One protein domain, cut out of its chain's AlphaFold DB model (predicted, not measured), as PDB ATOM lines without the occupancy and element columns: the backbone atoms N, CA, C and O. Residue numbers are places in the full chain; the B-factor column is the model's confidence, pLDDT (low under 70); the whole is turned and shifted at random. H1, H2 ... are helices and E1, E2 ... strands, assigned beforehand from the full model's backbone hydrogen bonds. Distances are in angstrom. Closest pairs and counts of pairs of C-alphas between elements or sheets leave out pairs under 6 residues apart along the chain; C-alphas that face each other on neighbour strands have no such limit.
ATOM      1  N   GLY A 682     -81.469 -80.285-219.536       56.78
ATOM      2  CA  GLY A 682     -81.228 -81.738-219.453       56.78
ATOM      3  C   GLY A 682     -80.745 -82.276-218.091       56.78
ATOM      4  O   GLY A 682     -80.627 -83.490-217.917       56.78
ATOM      5  N   SER A 683     -80.430 -81.413-217.113       59.09
ATOM      6  CA  SER A 683     -79.887 -81.833-215.804       59.09
ATOM      7  C   SER A 683     -80.964 -82.218-214.778       59.09
ATOM      8  O   SER A 683     -80.699 -83.034-213.892       59.09
ATOM      9  N   VAL A 684     -82.171 -81.651-214.884       58.12
ATOM     10  CA  VAL A 684     -83.265 -81.818-213.903       58.12
ATOM     11  C   VAL A 684     -83.955 -83.178-214.024       58.12
ATOM     12  O   VAL A 684     -84.362 -83.762-213.017       58.12
ATOM     13  N   GLU A 685     -84.012 -83.739-215.234       61.22
ATOM     14  CA  GLU A 685     -84.519 -85.096-215.473       61.22
ATOM     15  C   GLU A 685     -83.705 -86.142-214.691       61.22
ATOM     16  O   GLU A 685     -84.259 -86.962-213.956       61.22
ATOM     17  N   LYS A 686     -82.369 -86.062-214.761       62.25
ATOM     18  CA  LYS A 686     -81.466 -87.025-214.112       62.25
ATOM     19  C   LYS A 686     -81.490 -86.942-212.584       62.25
ATOM     20  O   LYS A 686     -81.400 -87.974-211.920       62.25
ATOM     21  N   SER A 687     -81.595 -85.743-212.007       67.94
ATOM     22  CA  SER A 687     -81.674 -85.574-210.549       67.94
ATOM     23  C   SER A 687     -83.019 -86.039-209.989       67.94
ATOM     24  O   SER A 687     -83.042 -86.706-208.955       67.94
ATOM     25  N   THR A 688     -84.122 -85.747-210.686       71.62
ATOM     26  CA  THR A 688     -85.481 -86.122-210.263       71.62
ATOM     27  C   THR A 688     -85.662 -87.639-210.274       71.62
ATOM     28  O   THR A 688     -86.057 -88.217-209.261       71.62
ATOM     29  N   LEU A 689     -85.262 -88.311-211.363       74.31
ATOM     30  CA  LEU A 689     -85.315 -89.776-211.466       74.31
ATOM     31  C   LEU A 689     -84.472 -90.466-210.382       74.31
ATOM     32  O   LEU A 689     -84.948 -91.393-209.730       74.31
ATOM     33  N   LYS A 690     -83.264 -89.958-210.104       77.94
ATOM     34  CA  LYS A 690     -82.387 -90.490-209.047       77.94
ATOM     35  C   LYS A 690     -82.985 -90.339-207.643       77.94
ATOM     36  O   LYS A 690     -82.783 -91.205-206.790       77.94
ATOM     37  N   SER A 691     -83.707 -89.251-207.380       78.69
ATOM     38  CA  SER A 691     -84.421 -89.058-206.112       78.69
ATOM     39  C   SER A 691     -85.578 -90.047-205.966       78.69
ATOM     40  O   SER A 691     -85.703 -90.685-204.921       78.69
ATOM     41  N   ILE A 692     -86.369 -90.252-207.022       84.06
ATOM     42  CA  ILE A 692     -87.488 -91.206-207.024       84.06
ATOM     43  C   ILE A 692     -86.996 -92.650-206.859       84.06
ATOM     44  O   ILE A 692     -87.561 -93.407-206.068       84.06
ATOM     45  N   GLU A 693     -85.910 -93.026-207.539       82.44
ATOM     46  CA  GLU A 693     -85.255 -94.328-207.363       82.44
ATOM     47  C   GLU A 693     -84.878 -94.581-205.903       82.44
ATOM     48  O   GLU A 693     -85.216 -95.628-205.347       82.44
ATOM     49  N   LYS A 694     -84.235 -93.605-205.251       82.56
ATOM     50  CA  LYS A 694     -83.861 -93.712-203.835       82.56
ATOM     51  C   LYS A 694     -85.076 -93.849-202.918       82.56
ATOM     52  O   LYS A 694     -85.031 -94.651-201.985       82.56
ATOM     53  N   ILE A 695     -86.155 -93.111-203.186       86.69
ATOM     54  CA  ILE A 695     -87.410 -93.217-202.428       86.69
ATOM     55  C   ILE A 695     -87.984 -94.634-202.546       86.69
ATOM     56  O   ILE A 695     -88.282 -95.262-201.533       86.69
ATOM     57  N   LEU A 696     -88.090 -95.177-203.759       84.81
ATOM     58  CA  LEU A 696     -88.649 -96.516-203.976       84.81
ATOM     59  C   LEU A 696     -87.766 -97.642-203.419       84.81
ATOM     60  O   LEU A 696     -88.282 -98.706-203.081       84.81
ATOM     61  N   GLN A 697     -86.450 -97.430-203.335       82.62
ATOM     62  CA  GLN A 697     -85.508 -98.427-202.828       82.62
ATOM     63  C   GLN A 697     -85.378 -98.422-201.304       82.62
ATOM     64  O   GLN A 697     -85.235 -99.499-200.730       82.62
ATOM     65  N   CYS A 698     -85.390 -97.246-200.661       81.81
ATOM     66  CA  CYS A 698     -85.014 -97.083-199.247       81.81
ATOM     67  C   CYS A 698     -85.913 -96.114-198.453       81.81
ATOM     68  O   CYS A 698     -85.557 -95.708-197.342       81.81
ATOM     69  N   GLY A 699     -87.058 -95.712-199.007       87.19
ATOM     70  CA  GLY A 699     -87.993 -94.795-198.362       87.19
ATOM     71  C   GLY A 699     -88.885 -95.457-197.307       87.19
ATOM     72  O   GLY A 699     -89.228 -96.637-197.410       87.19
ATOM     73  N   SER A 700     -89.305 -94.682-196.313       89.44
ATOM     74  CA  SER A 700     -90.391 -94.998-195.386       89.44
ATOM     75  C   SER A 700     -91.390 -93.841-195.341       89.44
ATOM     76  O   SER A 700     -91.014 -92.677-195.209       89.44
ATOM     77  N   ILE A 701     -92.671 -94.165-195.501       92.12
ATOM     78  CA  ILE A 701     -93.789 -93.226-195.390       92.12
ATOM     79  C   ILE A 701     -94.263 -93.251-193.945       92.12
ATOM     80  O   ILE A 701     -94.612 -94.319-193.445       92.12
ATOM     81  N   GLU A 702     -94.305 -92.097-193.290       92.12
ATOM     82  CA  GLU A 702     -94.777 -91.953-191.917       92.12
ATOM     83  C   GLU A 702     -95.910 -90.924-191.847       92.12
ATOM     84  O   GLU A 702     -95.756 -89.782-192.284       92.12
ATOM     85  N   ILE A 703     -97.051 -91.331-191.290       91.94
ATOM     86  CA  ILE A 703     -98.247 -90.496-191.131       91.94
ATOM     87  C   ILE A 703     -98.752 -90.639-189.701       91.94
ATOM     88  O   ILE A 703     -98.951 -91.756-189.229       91.94
ATOM     89  N   GLY A 704     -99.006 -89.529-189.014       88.56
ATOM     90  CA  GLY A 704     -99.772 -89.543-187.771       88.56
ATOM     91  C   GLY A 704     -99.135 -88.811-186.596       88.56
ATOM     92  O   GLY A 704     -98.336 -87.898-186.771       88.56
ATOM     93  N   CYS A 705     -99.511 -89.199-185.378       82.69
ATOM     94  CA  CYS A 705     -99.318 -88.400-184.162       82.69
ATOM     95  C   CYS A 705     -97.854 -88.131-183.754       82.69
ATOM     96  O   CYS A 705     -97.607 -87.215-182.973       82.69
ATOM     97  N   TYR A 706     -96.880 -88.887-184.273       83.06
ATOM     98  CA  TYR A 706     -95.446 -88.634-184.044       83.06
ATOM     99  C   TYR A 706     -94.807 -87.690-185.061       83.06
ATOM    100  O   TYR A 706     -93.627 -87.358-184.935       83.06
ATOM    101  N   VAL A 707     -95.546 -87.290-186.092       83.56
ATOM    102  CA  VAL A 707     -95.055 -86.394-187.132       83.56
ATOM    103  C   VAL A 707     -95.521 -84.982-186.805       83.56
ATOM    104  O   VAL A 707     -96.709 -84.691-186.845       83.56
ATOM    105  N   THR A 708     -94.581 -84.100-186.472       73.75
ATOM    106  CA  THR A 708     -94.876 -82.738-185.991       73.75
ATOM    107  C   THR A 708     -95.069 -81.704-187.103       73.75
ATOM    108  O   THR A 708     -95.301 -80.536-186.804       73.75
ATOM    109  N   ASN A 709     -94.934 -82.096-188.374       77.94
ATOM    110  CA  ASN A 709     -95.187 -81.217-189.521       77.94
ATOM    111  C   ASN A 709     -96.691 -80.901-189.643       77.94
ATOM    112  O   ASN A 709     -97.512 -81.695-189.192       77.94
ATOM    113  N   GLU A 710     -97.053 -79.789-190.293       74.31
ATOM    114  CA  GLU A 710     -98.439 -79.276-190.358       74.31
ATOM    115  C   GLU A 710     -99.468 -80.320-190.837       74.31
ATOM    116  O   GLU A 710    -100.536 -80.468-190.242       74.31
ATOM    117  N   GLU A 711     -99.115 -81.132-191.835       76.56
ATOM    118  CA  GLU A 711     -99.984 -82.187-192.384       76.56
ATOM    119  C   GLU A 711     -99.818 -83.555-191.691       76.56
ATOM    120  O   GLU A 711    -100.469 -84.531-192.052       76.56
ATOM    121  N   ASN A 712     -98.970 -83.657-190.660       86.50
ATOM    122  CA  ASN A 712     -98.605 -84.904-189.963       86.50
ATOM    123  C   ASN A 712     -98.067 -86.007-190.895       86.50
ATOM    124  O   ASN A 712     -98.223 -87.197-190.612       86.50
ATOM    125  N   PHE A 713     -97.425 -85.606-191.994       92.06
ATOM    126  CA  PHE A 713     -96.799 -86.480-192.984       92.06
ATOM    127  C   PHE A 713     -95.293 -86.210-193.092       92.06
ATOM    128  O   PHE A 713     -94.839 -85.059-193.048       92.06
ATOM    129  N   GLN A 714     -94.516 -87.278-193.263       90.88
ATOM    130  CA  GLN A 714     -93.127 -87.205-193.704       90.88
ATOM    131  C   GLN A 714     -92.716 -88.481-194.441       90.88
ATOM    132  O   GLN A 714     -93.122 -89.587-194.078       90.88
ATOM    133  N   LEU A 715     -91.848 -88.337-195.438       89.88
ATOM    134  CA  LEU A 715     -91.194 -89.454-196.108       89.88
ATOM    135  C   LEU A 715     -89.700 -89.412-195.799       89.88
ATOM    136  O   LEU A 715     -89.032 -88.422-196.085       89.88
ATOM    137  N   ARG A 716     -89.159 -90.476-195.207       87.81
ATOM    138  CA  ARG A 716     -87.741 -90.552-194.830       87.81
ATOM    139  C   ARG A 716     -86.997 -91.518-195.729       87.81
ATOM    140  O   ARG A 716     -87.490 -92.606-196.001       87.81
ATOM    141  N   ILE A 717     -85.784 -91.162-196.136       85.25
ATOM    142  CA  ILE A 717     -84.874 -92.098-196.808       85.25
ATOM    143  C   ILE A 717     -83.857 -92.618-195.792       85.25
ATOM    144  O   ILE A 717     -83.135 -91.844-195.162       85.25
ATOM    145  N   HIS A 718     -83.781 -93.940-195.650       75.56
ATOM    146  CA  HIS A 718     -82.767 -94.592-194.829       75.56
ATOM    147  C   HIS A 718     -81.524 -94.878-195.682       75.56
ATOM    148  O   HIS A 718     -81.628 -95.483-196.745       75.56
ATOM    149  N   SER A 719     -80.342 -94.431-195.247       62.09
ATOM    150  CA  SER A 719     -79.103 -94.679-195.993       62.09
ATOM    151  C   SER A 719     -78.722 -96.160-195.923       62.09
ATOM    152  O   SER A 719     -78.541 -96.713-194.838       62.09
ATOM    153  N   THR A 720     -78.591 -96.809-197.077       52.47
ATOM    154  CA  THR A 720     -78.089 -98.179-197.203       52.47
ATOM    155  C   THR A 720     -76.592 -98.171-197.475       52.47
ATOM    156  O   THR A 720     -76.190 -98.492-198.582       52.47
ATOM    157  N   ASP A 721     -75.768 -97.850-196.479       46.06
ATOM    158  CA  ASP A 721     -74.326 -98.120-196.544       46.06
ATOM    159  C   ASP A 721     -73.852 -98.739-195.226       46.06
ATOM    160  O   ASP A 721     -73.285 -98.096-194.344       46.06
ATOM    161  N   ALA A 722     -74.084-100.045-195.095       40.97
ATOM    162  CA  ALA A 722     -73.358-100.872-194.142       40.97
ATOM    163  C   ALA A 722     -71.935-101.090-194.686       40.97
ATOM    164  O   ALA A 722     -71.657-102.117-195.299       40.97
ATOM    165  N   PHE A 730     -77.734 -86.706-191.847       37.50
ATOM    166  CA  PHE A 730     -79.131 -86.602-191.444       37.50
ATOM    167  C   PHE A 730     -80.013 -87.318-192.484       37.50
ATOM    168  O   PHE A 730     -79.777 -87.141-193.683       37.50
ATOM    169  N   PRO A 731     -80.998 -88.141-192.072       57.94
ATOM    170  CA  PRO A 731     -81.912 -88.766-193.022       57.94
ATOM    171  C   PRO A 731     -82.594 -87.666-193.836       57.94
ATOM    172  O   PRO A 731     -83.126 -86.716-193.262       57.94
ATOM    173  N   THR A 732     -82.563 -87.764-195.166       73.50
ATOM    174  CA  THR A 732     -83.314 -86.844-196.025       73.50
ATOM    175  C   THR A 732     -84.801 -87.072-195.784       73.50
ATOM    176  O   THR A 732     -85.317 -88.171-196.016       73.50
ATOM    177  N   VAL A 733     -85.468 -86.041-195.264       82.00
ATOM    178  CA  VAL A 733     -86.902 -86.026-194.970       82.00
ATOM    179  C   VAL A 733     -87.596 -85.162-196.015       82.00
ATOM    180  O   VAL A 733     -87.217 -84.011-196.193       82.00
ATOM    181  N   PHE A 734     -88.607 -85.718-196.673       85.06
ATOM    182  CA  PHE A 734     -89.478 -85.018-197.609       85.06
ATOM    183  C   PHE A 734     -90.813 -84.719-196.926       85.06
ATOM    184  O   PHE A 734     -91.419 -85.605-196.308       85.06
ATOM    185  N   LYS A 735     -91.269 -83.475-197.037       88.12
ATOM    186  CA  LYS A 735     -92.632 -83.055-196.701       88.12
ATOM    187  C   LYS A 735     -93.591 -83.468-197.821       88.12
ATOM    188  O   LYS A 735     -93.166 -83.927-198.880       88.12
ATOM    189  N   LEU A 736     -94.898 -83.323-197.603       86.62
ATOM    190  CA  LEU A 736     -95.890 -83.691-198.618       86.62
ATOM    191  C   LEU A 736     -95.753 -82.832-199.879       86.62
ATOM    192  O   LEU A 736     -95.874 -83.359-200.981       86.62
ATOM    193  N   GLU A 737     -95.483 -81.536-199.708       85.50
ATOM    194  CA  GLU A 737     -95.247 -80.577-200.791       85.50
ATOM    195  C   GLU A 737     -94.081 -81.021-201.674       85.50
ATOM    196  O   GLU A 737     -94.247 -81.117-202.886       85.50
ATOM    197  N   ASP A 738     -92.960 -81.424-201.068       86.38
ATOM    198  CA  ASP A 738     -91.791 -81.932-201.794       86.38
ATOM    199  C   ASP A 738     -92.145 -83.178-202.628       86.38
ATOM    200  O   ASP A 738     -91.673 -83.354-203.749       86.38
ATOM    201  N   VAL A 739     -93.003 -84.065-202.106       86.94
ATOM    202  CA  VAL A 739     -93.436 -85.270-202.835       86.94
ATOM    203  C   VAL A 739     -94.455 -84.942-203.939       86.94
ATOM    204  O   VAL A 739     -94.411 -85.562-205.004       86.94
ATOM    205  N   LYS A 740     -95.352 -83.966-203.725       85.81
ATOM    206  CA  LYS A 740     -96.278 -83.435-204.749       85.81
ATOM    207  C   LYS A 740     -95.517 -82.748-205.885       85.81
ATOM    208  O   LYS A 740     -95.860 -82.931-207.055       85.81
ATOM    209  N   ASP A 741     -94.460 -82.017-205.554       82.44
ATOM    210  CA  ASP A 741     -93.560 -81.388-206.515       82.44
ATOM    211  C   ASP A 741     -92.764 -82.436-207.307       82.44
ATOM    212  O   ASP A 741     -92.789 -82.423-208.536       82.44
ATOM    213  N   LEU A 742     -92.181 -83.443-206.644       83.50
ATOM    214  CA  LEU A 742     -91.531 -84.569-207.331       83.50
ATOM    215  C   LEU A 742     -92.482 -85.292-208.296       83.50
ATOM    216  O   LEU A 742     -92.067 -85.665-209.395       83.50
ATOM    217  N   GLN A 743     -93.753 -85.481-207.919       81.81
ATOM    218  CA  GLN A 743     -94.758 -86.057-208.815       81.81
ATOM    219  C   GLN A 743     -95.084 -85.116-209.991       81.81
ATOM    220  O   GLN A 743     -95.182 -85.583-211.122       81.81
ATOM    221  N   SER A 744     -95.207 -83.806-209.762       81.38
ATOM    222  CA  SER A 744     -95.465 -82.809-210.816       81.38
ATOM    223  C   SER A 744     -94.305 -82.709-211.814       81.38
ATOM    224  O   SER A 744     -94.523 -82.795-213.024       81.38
ATOM    225  N   LYS A 745     -93.062 -82.630-211.313       77.06
ATOM    226  CA  LYS A 745     -91.822 -82.673-212.106       77.06
ATOM    227  C   LYS A 745     -91.772 -83.951-212.953       77.06
ATOM    228  O   LYS A 745     -91.499 -83.892-214.150       77.06
ATOM    229  N   LEU A 746     -92.129 -85.098-212.369       74.12
ATOM    230  CA  LEU A 746     -92.222 -86.383-213.067       74.12
ATOM    231  C   LEU A 746     -93.273 -86.384-214.199       74.12
ATOM    232  O   LEU A 746     -92.979 -86.880-215.287       74.12
ATOM    233  N   MET A 747     -94.466 -85.819-213.979       73.44
ATOM    234  CA  MET A 747     -95.533 -85.758-214.997       73.44
ATOM    235  C   MET A 747     -95.133 -84.947-216.240       73.44
ATOM    236  O   MET A 747     -95.630 -85.226-217.330       73.44
ATOM    237  N   LEU A 748     -94.219 -83.983-216.094       66.25
ATOM    238  CA  LEU A 748     -93.713 -83.144-217.187       66.25
ATOM    239  C   LEU A 748     -92.549 -83.804-217.949       66.25
ATOM    240  O   LEU A 748     -92.432 -83.637-219.161       66.25
ATOM    241  N   ILE A 749     -91.729 -84.603-217.258       63.47
ATOM    242  CA  ILE A 749     -90.597 -85.355-217.833       63.47
ATOM    243  C   ILE A 749     -91.073 -86.590-218.629       63.47
ATOM    244  O   ILE A 749     -90.473 -86.958-219.639       63.47
ATOM    245  N   ALA A 750     -92.179 -87.220-218.216       56.03
ATOM    246  CA  ALA A 750     -92.684 -88.489-218.759       56.03
ATOM    247  C   ALA A 750     -93.005 -88.493-220.273       56.03
ATOM    248  O   ALA A 750     -93.179 -89.563-220.857       56.03
ATOM    249  N   GLY A 751     -93.076 -87.326-220.923       55.06
ATOM    250  CA  GLY A 751     -93.369 -87.206-222.354       55.06
ATOM    251  C   GLY A 751     -92.236 -87.621-223.304       55.06
ATOM    252  O   GLY A 751     -92.493 -87.697-224.504       55.06
ATOM    253  N   GLN A 752     -91.007 -87.868-222.820       51.94
ATOM    254  CA  GLN A 752     -89.826 -87.946-223.703       51.94
ATOM    255  C   GLN A 752     -88.987 -89.242-223.655       51.94
ATOM    256  O   GLN A 752     -88.212 -89.456-224.586       51.94
ATOM    257  N   THR A 753     -89.134 -90.151-222.677       54.41
ATOM    258  CA  THR A 753     -88.257 -91.346-222.582       54.41
ATOM    259  C   THR A 753     -89.005 -92.656-222.258       54.41
ATOM    260  O   THR A 753     -89.703 -92.785-221.255       54.41
ATOM    261  N   TYR A 754     -88.852 -93.673-223.122       55.47
ATOM    262  CA  TYR A 754     -89.508 -94.993-223.002       55.47
ATOM    263  C   TYR A 754     -88.868 -95.897-221.924       55.47
ATOM    264  O   TYR A 754     -89.487 -96.857-221.471       55.47
ATOM    265  N   GLU A 755     -87.637 -95.599-221.495       60.66
ATOM    266  CA  GLU A 755     -86.792 -96.514-220.709       60.66
ATOM    267  C   GLU A 755     -87.174 -96.624-219.218       60.66
ATOM    268  O   GLU A 755     -86.869 -97.636-218.592       60.66
ATOM    269  N   ASN A 756     -87.911 -95.656-218.651       66.19
ATOM    270  CA  ASN A 756     -88.227 -95.612-217.210       66.19
ATOM    271  C   ASN A 756     -89.722 -95.790-216.862       66.19
ATOM    272  O   ASN A 756     -90.099 -95.670-215.693       66.19
ATOM    273  N   GLN A 757     -90.590 -96.114-217.830       71.75
ATOM    274  CA  GLN A 757     -92.057 -96.136-217.655       71.75
ATOM    275  C   GLN A 757     -92.549 -96.958-216.449       71.75
ATOM    276  O   GLN A 757     -93.457 -96.524-215.742       71.75
ATOM    277  N   ALA A 758     -91.938 -98.110-216.162       75.31
ATOM    278  CA  ALA A 758     -92.336 -98.954-215.031       75.31
ATOM    279  C   ALA A 758     -92.040 -98.313-213.660       75.31
ATOM    280  O   ALA A 758     -92.789 -98.511-212.700       75.31
ATOM    281  N   LEU A 759     -90.955 -97.539-213.562       78.06
ATOM    282  CA  LEU A 759     -90.581 -96.807-212.353       78.06
ATOM    283  C   LEU A 759     -91.525 -95.625-212.122       78.06
ATOM    284  O   LEU A 759     -92.032 -95.453-211.012       78.06
ATOM    285  N   LEU A 760     -91.805 -94.875-213.192       77.44
ATOM    286  CA  LEU A 760     -92.769 -93.775-213.221       77.44
ATOM    287  C   LEU A 760     -94.156 -94.233-212.743       77.44
ATOM    288  O   LEU A 760     -94.705 -93.699-211.781       77.44
ATOM    289  N   ASP A 761     -94.687 -95.279-213.369       81.94
ATOM    290  CA  ASP A 761     -96.006 -95.843-213.080       81.94
ATOM    291  C   ASP A 761     -96.105 -96.398-211.643       81.94
ATOM    292  O   ASP A 761     -97.118 -96.241-210.952       81.94
ATOM    293  N   ARG A 762     -95.014 -96.977-211.123       84.31
ATOM    294  CA  ARG A 762     -94.933 -97.403-209.718       84.31
ATOM    295  C   ARG A 762     -94.948 -96.221-208.746       84.31
ATOM    296  O   ARG A 762     -95.642 -96.309-207.733       84.31
ATOM    297  N   PHE A 763     -94.224 -95.140-209.033       87.12
ATOM    298  CA  PHE A 763     -94.202 -93.956-208.171       87.12
ATOM    299  C   PHE A 763     -95.555 -93.235-208.159       87.12
ATOM    300  O   PHE A 763     -96.044 -92.915-207.082       87.12
ATOM    301  N   VAL A 764     -96.218 -93.087-209.313       87.31
ATOM    302  CA  VAL A 764     -97.557 -92.473-209.398       87.31
ATOM    303  C   VAL A 764     -98.589 -93.260-208.585       87.31
ATOM    304  O   VAL A 764     -99.329 -92.673-207.800       87.31
ATOM    305  N   ARG A 765     -98.616 -94.596-208.693       87.00
ATOM    306  CA  ARG A 765     -99.520 -95.424-207.867       87.00
ATOM    307  C   ARG A 765     -99.273 -95.266-206.367       87.00
ATOM    308  O   ARG A 765    -100.228 -95.280-205.580       87.00
ATOM    309  N   LEU A 766     -98.003 -95.157-205.981       89.25
ATOM    310  CA  LEU A 766     -97.596 -94.971-204.595       89.25
ATOM    311  C   LEU A 766     -98.079 -93.618-204.064       89.25
ATOM    312  O   LEU A 766     -98.762 -93.587-203.042       89.25
ATOM    313  N   THR A 767     -97.774 -92.526-204.767       90.06
ATOM    314  CA  THR A 767     -98.140 -91.169-204.346       90.06
ATOM    315  C   THR A 767     -99.654 -90.969-204.329       90.06
ATOM    316  O   THR A 767    -100.158 -90.409-203.364       90.06
ATOM    317  N   THR A 768    -100.412 -91.508-205.294       89.81
ATOM    318  CA  THR A 768    -101.888 -91.455-205.267       89.81
ATOM    319  C   THR A 768    -102.469 -92.118-204.015       89.81
ATOM    320  O   THR A 768    -103.354 -91.559-203.370       89.81
ATOM    321  N   SER A 769    -101.969 -93.304-203.648       90.69
ATOM    322  CA  SER A 769    -102.455 -94.029-202.461       90.69
ATOM    323  C   SER A 769    -102.036 -93.334-201.162       90.69
ATOM    324  O   SER A 769    -102.797 -93.294-200.199       90.69
ATOM    325  N   MET A 770    -100.834 -92.761-201.154       91.12
ATOM    326  CA  MET A 770    -100.273 -92.008-200.039       91.12
ATOM    327  C   MET A 770    -101.025 -90.697-199.786       91.12
ATOM    328  O   MET A 770    -101.419 -90.454-198.653       91.12
ATOM    329  N   PHE A 771    -101.262 -89.881-200.819       92.12
ATOM    330  CA  PHE A 771    -101.988 -88.613-200.694       92.12
ATOM    331  C   PHE A 771    -103.401 -88.833-200.176       92.12
ATOM    332  O   PHE A 771    -103.774 -88.230-199.177       92.12
ATOM    333  N   ARG A 772    -104.124 -89.813-200.735       91.88
ATOM    334  CA  ARG A 772    -105.444 -90.185-200.219       91.88
ATOM    335  C   ARG A 772    -105.397 -90.578-198.743       91.88
ATOM    336  O   ARG A 772    -106.290 -90.224-197.988       91.88
ATOM    337  N   LEU A 773    -104.374 -91.320-198.313       91.75
ATOM    338  CA  LEU A 773    -104.241 -91.710-196.909       91.75
ATOM    339  C   LEU A 773    -103.982 -90.505-195.986       91.75
ATOM    340  O   LEU A 773    -104.525 -90.471-194.882       91.75
ATOM    341  N   VAL A 774    -103.186 -89.529-196.434       92.00
ATOM    342  CA  VAL A 774    -102.946 -88.269-195.708       92.00
ATOM    343  C   VAL A 774    -104.230 -87.449-195.606       92.00
ATOM    344  O   VAL A 774    -104.571 -87.014-194.508       92.00
ATOM    345  N   ASP A 775    -104.971 -87.313-196.708       90.88
ATOM    346  CA  ASP A 775    -106.236 -86.576-196.751       90.88
ATOM    347  C   ASP A 775    -107.267 -87.196-195.796       90.88
ATOM    348  O   ASP A 775    -107.810 -86.505-194.934       90.88
ATOM    349  N   VAL A 776    -107.459 -88.522-195.857       93.06
ATOM    350  CA  VAL A 776    -108.378 -89.257-194.966       93.06
ATOM    351  C   VAL A 776    -107.961 -89.111-193.496       93.06
ATOM    352  O   VAL A 776    -108.809 -88.909-192.627       93.06
ATOM    353  N   TYR A 777    -106.661 -89.169-193.183       91.62
ATOM    354  CA  TYR A 777    -106.171 -88.945-191.818       91.62
ATOM    355  C   TYR A 777    -106.438 -87.514-191.328       91.62
ATOM    356  O   TYR A 777    -106.879 -87.314-190.190       91.62
ATOM    357  N   GLY A 778    -106.192 -86.517-192.182       90.12
ATOM    358  CA  GLY A 778    -106.515 -85.119-191.907       90.12
ATOM    359  C   GLY A 778    -108.007 -84.927-191.641       90.12
ATOM    360  O   GLY A 778    -108.387 -84.266-190.672       90.12
ATOM    361  N   GLU A 779    -108.856 -85.575-192.430       90.19
ATOM    362  CA  GLU A 779    -110.302 -85.513-192.269       90.19
ATOM    363  C   GLU A 779    -110.775 -86.206-190.980       90.19
ATOM    364  O   GLU A 779    -111.583 -85.635-190.250       90.19
ATOM    365  N   PHE A 780    -110.202 -87.349-190.589       89.94
ATOM    366  CA  PHE A 780    -110.473 -87.951-189.275       89.94
ATOM    367  C   PHE A 780    -110.168 -87.005-188.104       89.94
ATOM    368  O   PHE A 780    -110.915 -86.992-187.118       89.94
ATOM    369  N   LYS A 781    -109.096 -86.202-188.197       85.81
ATOM    370  CA  LYS A 781    -108.791 -85.167-187.195       85.81
ATOM    371  C   LYS A 781    -109.842 -84.062-187.184       85.81
ATOM    372  O   LYS A 781    -110.260 -83.638-186.108       85.81
ATOM    373  N   GLN A 782    -110.291 -83.608-188.353       87.00
ATOM    374  CA  GLN A 782    -111.359 -82.609-188.456       87.00
ATOM    375  C   GLN A 782    -112.682 -83.138-187.880       87.00
ATOM    376  O   GLN A 782    -113.336 -82.440-187.105       87.00
ATOM    377  N   GLN A 783    -113.008 -84.403-188.157       87.56
ATOM    378  CA  GLN A 783    -114.172 -85.122-187.626       87.56
ATOM    379  C   GLN A 783    -113.996 -85.589-186.165       87.56
ATOM    380  O   GLN A 783    -114.858 -86.290-185.633       87.56
ATOM    381  N   CYS A 784    -112.901 -85.196-185.500       86.50
ATOM    382  CA  CYS A 784    -112.644 -85.419-184.074       86.50
ATOM    383  C   CYS A 784    -112.738 -86.895-183.636       86.50
ATOM    384  O   CYS A 784    -113.197 -87.195-182.531       86.50
ATOM    385  N   CYS A 785    -112.310 -87.833-184.488       85.50
ATOM    386  CA  CYS A 785    -112.278 -89.249-184.128       85.50
ATOM    387  C   CYS A 785    -111.131 -89.534-183.145       85.50
ATOM    388  O   CYS A 785    -109.954 -89.463-183.508       85.50
ATOM    389  N   ILE A 786    -111.476 -89.908-181.908       79.94
ATOM    390  CA  ILE A 786    -110.512 -90.120-180.814       79.94
ATOM    391  C   ILE A 786    -109.480 -91.205-181.156       79.94
ATOM    392  O   ILE A 786    -108.298 -91.045-180.856       79.94
ATOM    393  N   LEU A 787    -109.917 -92.301-181.787       81.44
ATOM    394  CA  LEU A 787    -109.040 -93.418-182.153       81.44
ATOM    395  C   LEU A 787    -107.931 -92.972-183.119       81.44
ATOM    396  O   LEU A 787    -106.764 -93.318-182.936       81.44
ATOM    397  N   CYS A 788    -108.298 -92.191-184.135       83.88
ATOM    398  CA  CYS A 788    -107.395 -91.802-185.214       83.88
ATOM    399  C   CYS A 788    -106.486 -90.619-184.836       83.88
ATOM    400  O   CYS A 788    -105.384 -90.509-185.371       83.88
ATOM    401  N   GLU A 789    -106.881 -89.761-183.885       78.50
ATOM    402  CA  GLU A 789    -106.074 -88.603-183.457       78.50
ATOM    403  C   GLU A 789    -104.701 -89.009-182.893       78.50
ATOM    404  O   GLU A 789    -103.699 -88.327-183.118       78.50
ATOM    405  N   HIS A 790    -104.640 -90.162-182.225       80.69
ATOM    406  CA  HIS A 790    -103.422 -90.704-181.619       80.69
ATOM    407  C   HIS A 790    -102.843 -91.909-182.374       80.69
ATOM    408  O   HIS A 790    -102.045 -92.661-181.814       80.69
ATOM    409  N   MET A 791    -103.213 -92.081-183.644       88.75
ATOM    410  CA  MET A 791    -102.678 -93.134-184.504       88.75
ATOM    411  C   MET A 791    -101.377 -92.699-185.192       88.75
ATOM    412  O   MET A 791    -101.241 -91.545-185.608       88.75
ATOM    413  N   PHE A 792    -100.449 -93.642-185.356       90.81
ATOM    414  CA  PHE A 792     -99.249 -93.507-186.178       90.81
ATOM    415  C   PHE A 792     -99.145 -94.672-187.167       90.81
ATOM    416  O   PHE A 792     -99.388 -95.821-186.817       90.81
ATOM    417  N   MET A 793     -98.788 -94.382-188.411       92.31
ATOM    418  CA  MET A 793     -98.690 -95.335-189.512       92.31
ATOM    419  C   MET A 793     -97.315 -95.214-190.159       92.31
ATOM    420  O   MET A 793     -96.890 -94.112-190.506       92.31
ATOM    421  N   ARG A 794     -96.637 -96.344-190.366       91.88
ATOM    422  CA  ARG A 794     -95.360 -96.432-191.077       91.88
ATOM    423  C   ARG A 794     -95.418 -97.505-192.160       91.88
ATOM    424  O   ARG A 794     -95.624 -98.679-191.860       91.88
ATOM    425  N   PHE A 795     -95.144 -97.116-193.401       91.81
ATOM    426  CA  PHE A 795     -95.005 -98.026-194.538       91.81
ATOM    427  C   PHE A 795     -93.576 -97.967-195.084       91.81
ATOM    428  O   PHE A 795     -93.150 -96.953-195.633       91.81
ATOM    429  N   ASN A 796     -92.824 -99.055-194.934       89.88
ATOM    430  CA  ASN A 796     -91.448 -99.164-195.414       89.88
ATOM    431  C   ASN A 796     -91.449 -99.665-196.861       89.88
ATOM    432  O   ASN A 796     -91.913-100.767-197.129       89.88
ATOM    433  N   LEU A 797     -90.905 -98.894-197.801       86.44
ATOM    434  CA  LEU A 797     -90.923 -99.240-199.230       86.44
ATOM    435  C   LEU A 797     -89.869-100.296-199.603       86.44
ATOM    436  O   LEU A 797     -89.963-100.937-200.651       86.44
ATOM    437  N   PHE A 798     -88.885-100.509-198.728       79.19
ATOM    438  CA  PHE A 798     -87.823-101.495-198.889       79.19
ATOM    439  C   PHE A 798     -88.241-102.895-198.412       79.19
ATOM    440  O   PHE A 798     -88.947-103.074-197.422       79.19
ATOM    441  N   THR A 799     -87.747-103.931-199.092       62.06
ATOM    442  CA  THR A 799     -88.167-105.334-198.894       62.06
ATOM    443  C   THR A 799     -87.439-106.079-197.766       62.06
ATOM    444  O   THR A 799     -87.776-107.232-197.477       62.06
ATOM    445  N   ARG A 800     -86.446-105.439-197.128       63.38
ATOM    446  CA  ARG A 800     -85.575-106.033-196.093       63.38
ATOM    447  C   ARG A 800     -86.140-105.986-194.664       63.38
ATOM    448  O   ARG A 800     -85.530-106.580-193.787       63.38
ATOM    449  N   ALA A 801     -87.249-105.287-194.420       63.84
ATOM    450  CA  ALA A 801     -87.858-105.216-193.091       63.84
ATOM    451  C   ALA A 801     -88.662-106.486-192.752       63.84
ATOM    452  O   ALA A 801     -89.301-107.068-193.634       63.84
ATOM    453  N   ASP A 802     -88.675-106.868-191.471       69.94
ATOM    454  CA  ASP A 802     -89.481-107.989-190.961       69.94
ATOM    455  C   ASP A 802     -90.989-107.716-191.095       69.94
ATOM    456  O   ASP A 802     -91.747-108.604-191.483       69.94
ATOM    457  N   ALA A 803     -91.403-106.459-190.900       80.81
ATOM    458  CA  ALA A 803     -92.713-105.924-191.265       80.81
ATOM    459  C   ALA A 803     -92.538-104.611-192.042       80.81
ATOM    460  O   ALA A 803     -91.678-103.786-191.719       80.81
ATOM    461  N   ASN A 804     -93.347-104.409-193.081       86.94
ATOM    462  CA  ASN A 804     -93.260-103.231-193.950       86.94
ATOM    463  C   ASN A 804     -94.529-102.368-193.965       86.94
ATOM    464  O   ASN A 804     -94.524-101.312-194.590       86.94
ATOM    465  N   ALA A 805     -95.556-102.759-193.213       90.12
ATOM    466  CA  ALA A 805     -96.648-101.900-192.779       90.12
ATOM    467  C   ALA A 805     -96.796-102.028-191.259       90.12
ATOM    468  O   ALA A 805     -96.916-103.141-190.745       90.12
ATOM    469  N   ILE A 806     -96.756-100.900-190.553       90.38
ATOM    470  CA  ILE A 806     -96.855-100.815-189.094       90.38
ATOM    471  C   ILE A 806     -97.880 -99.736-188.753       90.38
ATOM    472  O   ILE A 806     -97.776 -98.617-189.253       90.38
ATOM    473  N   ILE A 807     -98.856-100.055-187.907       90.44
ATOM    474  CA  ILE A 807     -99.863 -99.106-187.422       90.44
ATOM    475  C   ILE A 807     -99.915 -99.194-185.905       90.44
ATOM    476  O   ILE A 807    -100.238-100.238-185.346       90.44
ATOM    477  N   GLU A 808     -99.609 -98.090-185.245       88.44
ATOM    478  CA  GLU A 808     -99.634 -97.946-183.797       88.44
ATOM    479  C   GLU A 808    -100.875 -97.152-183.386       88.44
ATOM    480  O   GLU A 808    -101.093 -96.023-183.832       88.44
ATOM    481  N   LEU A 809    -101.690 -97.748-182.520       84.25
ATOM    482  CA  LEU A 809    -102.899 -97.153-181.963       84.25
ATOM    483  C   LEU A 809    -102.701 -96.924-180.469       84.25
ATOM    484  O   LEU A 809    -102.553 -97.872-179.692       84.25
ATOM    485  N   ARG A 810    -102.736 -95.653-180.060       74.69
ATOM    486  CA  ARG A 810    -102.653 -95.247-178.655       74.69
ATOM    487  C   ARG A 810    -104.033 -94.937-178.105       74.69
ATOM    488  O   ARG A 810    -104.477 -93.793-178.082       74.69
ATOM    489  N   LEU A 811    -104.710 -95.978-177.638       65.75
ATOM    490  CA  LEU A 811    -105.919 -95.831-176.836       65.75
ATOM    491  C   LEU A 811    -105.485 -95.559-175.395       65.75
ATOM    492  O   LEU A 811    -104.518 -96.148-174.928       65.75
ATOM    493  N   SER A 812    -106.179 -94.667-174.690       54.12
ATOM    494  CA  SER A 812    -105.769 -93.976-173.452       54.12
ATOM    495  C   SER A 812    -105.404 -94.825-172.214       54.12
ATOM    496  O   SER A 812    -105.391 -94.268-171.126       54.12
ATOM    497  N   ASN A 813    -105.109 -96.124-172.351       53.06
ATOM    498  CA  ASN A 813    -104.419 -96.995-171.384       53.06
ATOM    499  C   ASN A 813    -103.792 -98.278-172.020       53.06
ATOM    500  O   ASN A 813    -103.306 -99.130-171.277       53.06
ATOM    501  N   GLN A 814    -103.811 -98.467-173.353       61.03
ATOM    502  CA  GLN A 814    -103.270 -99.652-174.052       61.03
ATOM    503  C   GLN A 814    -102.690 -99.270-175.426       61.03
ATOM    504  O   GLN A 814    -103.397 -98.704-176.261       61.03
ATOM    505  N   GLU A 815    -101.425 -99.614-175.684       68.38
ATOM    506  CA  GLU A 815    -100.813 -99.499-177.015       68.38
ATOM    507  C   GLU A 815    -101.070-100.789-177.806       68.38
ATOM    508  O   GLU A 815    -100.660-101.873-177.385       68.38
ATOM    509  N   ARG A 816    -101.762-100.686-178.947       80.12
ATOM    510  CA  ARG A 816    -101.929-101.797-179.899       80.12
ATOM    511  C   ARG A 816    -101.105-101.511-181.145       80.12
ATOM    512  O   ARG A 816    -101.254-100.446-181.739       80.12
ATOM    513  N   THR A 817    -100.274-102.467-181.552       84.31
ATOM    514  CA  THR A 817     -99.452-102.343-182.760       84.31
ATOM    515  C   THR A 817     -99.848-103.419-183.758       84.31
ATOM    516  O   THR A 817     -99.779-104.610-183.472       84.31
ATOM    517  N   LEU A 818    -100.270-102.999-184.946       87.69
ATOM    518  CA  LEU A 818    -100.487-103.871-186.089       87.69
ATOM    519  C   LEU A 818     -99.213-103.884-186.918       87.69
ATOM    520  O   LEU A 818     -98.718-102.824-187.293       87.69
ATOM    521  N   SER A 819     -98.691-105.065-187.229       86.62
ATOM    522  CA  SER A 819     -97.550-105.196-188.128       86.62
ATOM    523  C   SER A 819     -97.808-106.304-189.143       86.62
ATOM    524  O   SER A 819     -98.296-107.377-188.801       86.62
ATOM    525  N   TYR A 820     -97.530-106.024-190.414       88.19
ATOM    526  CA  TYR A 820     -97.681-106.998-191.490       88.19
ATOM    527  C   TYR A 820     -96.604-106.809-192.554       88.19
ATOM    528  O   TYR A 820     -96.090-105.706-192.775       88.19
ATOM    529  N   ARG A 821     -96.272-107.903-193.243       87.25
ATOM    530  CA  ARG A 821     -95.325-107.908-194.357       87.25
ATOM    531  C   ARG A 821     -96.047-108.148-195.678       87.25
ATOM    532  O   ARG A 821     -96.341-109.281-196.046       87.25
ATOM    533  N   TYR A 822     -96.270-107.078-196.427       85.50
ATOM    534  CA  TYR A 822     -96.756-107.137-197.800       85.50
ATOM    535  C   TYR A 822     -95.635-107.518-198.771       85.50
ATOM    536  O   TYR A 822     -94.513-107.026-198.669       85.50
ATOM    537  N   PHE A 823     -95.944-108.347-199.770       82.00
ATOM    538  CA  PHE A 823     -95.031-108.580-200.893       82.00
ATOM    539  C   PHE A 823     -94.887-107.323-201.770       82.00
ATOM    540  O   PHE A 823     -93.785-106.971-202.181       82.00
ATOM    541  N   ASP A 824     -95.999-106.615-201.991       85.62
ATOM    542  CA  ASP A 824     -96.039-105.290-202.612       85.62
ATOM    543  C   ASP A 824     -96.673-104.286-201.644       85.62
ATOM    544  O   ASP A 824     -97.888-104.267-201.434       85.62
ATOM    545  N   VAL A 825     -95.829-103.442-201.051       87.25
ATOM    546  CA  VAL A 825     -96.235-102.406-200.089       87.25
ATOM    547  C   VAL A 825     -97.136-101.363-200.737       87.25
ATOM    548  O   VAL A 825     -98.016-100.833-200.071       87.25
ATOM    549  N   THR A 826     -96.985-101.110-202.040       86.81
ATOM    550  CA  THR A 826     -97.837-100.172-202.790       86.81
ATOM    551  C   THR A 826     -99.285-100.646-202.787       86.81
ATOM    552  O   THR A 826    -100.207 -99.855-202.592       86.81
ATOM    553  N   ARG A 827     -99.486-101.958-202.960       87.00
ATOM    554  CA  ARG A 827    -100.804-102.588-202.878       87.00
ATOM    555  C   ARG A 827    -101.343-102.571-201.450       87.00
ATOM    556  O   ARG A 827    -102.481-102.165-201.261       87.00
ATOM    557  N   GLY A 828    -100.520-102.919-200.458       87.88
ATOM    558  CA  GLY A 828    -100.917-102.857-199.046       87.88
ATOM    559  C   GLY A 828    -101.333-101.451-198.597       87.88
ATOM    560  O   GLY A 828    -102.360-101.287-197.946       87.88
ATOM    561  N   LEU A 829    -100.588-100.424-199.019       90.75
ATOM    562  CA  LEU A 829    -100.917 -99.017-198.788       90.75
ATOM    563  C   LEU A 829    -102.246 -98.633-199.452       90.75
ATOM    564  O   LEU A 829    -103.068 -97.959-198.834       90.75
ATOM    565  N   LYS A 830    -102.475 -99.070-200.697       90.94
ATOM    566  CA  LYS A 830    -103.733 -98.833-201.415       90.94
ATOM    567  C   LYS A 830    -104.921 -99.478-200.699       90.94
ATOM    568  O   LYS A 830    -105.930 -98.800-200.499       90.94
ATOM    569  N   ASP A 831    -104.803-100.751-200.338       91.06
ATOM    570  CA  ASP A 831    -105.865-101.530-199.694       91.06
ATOM    571  C   ASP A 831    -106.197-100.937-198.314       91.06
ATOM    572  O   ASP A 831    -107.363-100.663-198.024       91.06
ATOM    573  N   PHE A 832    -105.174-100.602-197.518       92.38
ATOM    574  CA  PHE A 832    -105.358 -99.910-196.243       92.38
ATOM    575  C   PHE A 832    -105.989 -98.527-196.414       92.38
ATOM    576  O   PHE A 832    -106.926 -98.189-195.704       92.38
ATOM    577  N   SER A 833    -105.529 -97.734-197.382       93.12
ATOM    578  CA  SER A 833    -106.080 -96.402-197.634       93.12
ATOM    579  C   SER A 833    -107.558 -96.440-198.053       93.12
ATOM    580  O   SER A 833    -108.314 -95.553-197.669       93.12
ATOM    581  N   HIS A 834    -107.999 -97.474-198.781       92.62
ATOM    582  CA  HIS A 834    -109.427 -97.692-199.045       92.62
ATOM    583  C   HIS A 834    -110.181 -98.076-197.771       92.62
ATOM    584  O   HIS A 834    -111.168 -97.434-197.437       92.62
TER     585      HIS A 834
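AT A GLANCE: This is residues 682 to 722 and 730 to 834 of the 1177 residues of an uncharacterized protein of Macrostomum lignano (UniProt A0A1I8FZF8). A twisted wall of five antiparallel strands has helices over one face, with the long helix H3 running along its strands and the shorter H5 beside it. H1, H2 and the first part of H3 reach past one end of the strands as a helical end piece, while the hairpin of E4 and E5 makes the opposite end of the long axis. The printed part has 146 residues with five named helices and five named strands, in the order H1 E1 E2 H2 H3 H4 E3 E4 E5 H5; the sheet's order is E2 E1 E3 E4 E5. The class is mixed, helices and strands, in two layers, with H1, H2, H3 and H5 on one face of the sheet. The whole is compact, with a radius of gyration of the C-alphas of 15.9 A, yet elongated in outline, spanning 55 by 35 by 30 A.

HOW THE PARTS SIT: In the sheet, E1, residues 699 to 704, is an inner strand between the edge strand E2, residues 713 to 717, and E3, residues 791 to 796. E1 and E2 form a hairpin, with N 700 and O 716 2.8 A apart, within hydrogen-bond range. E1 and E3 are antiparallel at 172 degrees, and N 703 and O 793 are within hydrogen-bond range at 2.9 A. E3, E4, residues 805 to 811, and E5, residues 814 to 820, form a meander, each strand the antiparallel neighbour of the one before. N 794 and O 806 of the hairpin E3 and E4 are 2.8 A apart, and N 807 and O 818 of the hairpin E4 and E5 are 2.8 A apart, both within hydrogen-bond range. H3, residues 757 to 782, is on the sheet at a height of 9.8 A over E1 and, only just, E2, with 3 of its C-alphas falling on E2; it runs along the strands, at 1 degree to E1 on the local plane. H3 is the hub, touching four helices. With its residues 765 to 776 it touches H5, residues 825 to 834, which runs the same way at a shallow tilt of 34.9 degrees, only just short of steep; the closest C-alphas, of Ser 769 and Lys 830, are 5.1 A apart. H5 is on the same face as H3, at a height of 9.8 A over E3. H2, residues 736 to 749, forms a helical hairpin with H3 at a shallow tilt of 30 degrees, opposite ways; their closest C-alphas, of Gln 743 and Val 764, are 7.0 A apart. H1, residues 683 to 698, touches H2 at a steep tilt of 53 degrees, with the closest C-alphas, of Glu 685 and Ile 749, 6.5 A apart. H1 and H3 only just touch, with 3 pairs of C-alphas within 8 A, the closest being those of Ile 692 and Phe 763 at 7.3 A. H4, residues 786 to 789, only grazes the sheet and touches H3, where the C-alphas of Lys 781 and Glu 789 are closest at 5.8 A. H1 and H5 are apart. In H1, H2, H3 and H5 every O i to N i+4 pair is within hydrogen-bond range; H4 is too short for such a pair.

IN THESE COORDINATES: E1 measures 16.7 A from first to last C-alpha, E2 13.7 A, E3 16.8 A, E4 19.4 A and E5 19.7 A. H3 measures 37.5 A, H1 23.1 A, H2 20.0 A, H5 14.0 A and H4 5.4 A. H1 begins at C-alpha 683 (-79.887, -81.833, -215.804). C-alpha 757, where H3 begins, is at (-92.057, -96.136, -217.655). H5 ends at C-alpha 834 (-109.427, -97.692, -199.045).

THE WHOLE: The two C-alphas farthest apart are those of Gly 682 and Asn 813, at 55.5 A. Residues 723 to 729 are cut out, and C-alphas 722 and 730 are 15.6 A apart across the cut, which falls in the link from E2 to H2. Of the links that are printed whole, none is long. The mean pLDDT of the printed part is 79.8; it is under 70 at 30 residues, namely 682 to 687, 719 to 722, 730 to 731, 748 to 756, 799 to 802 and 811 to 815.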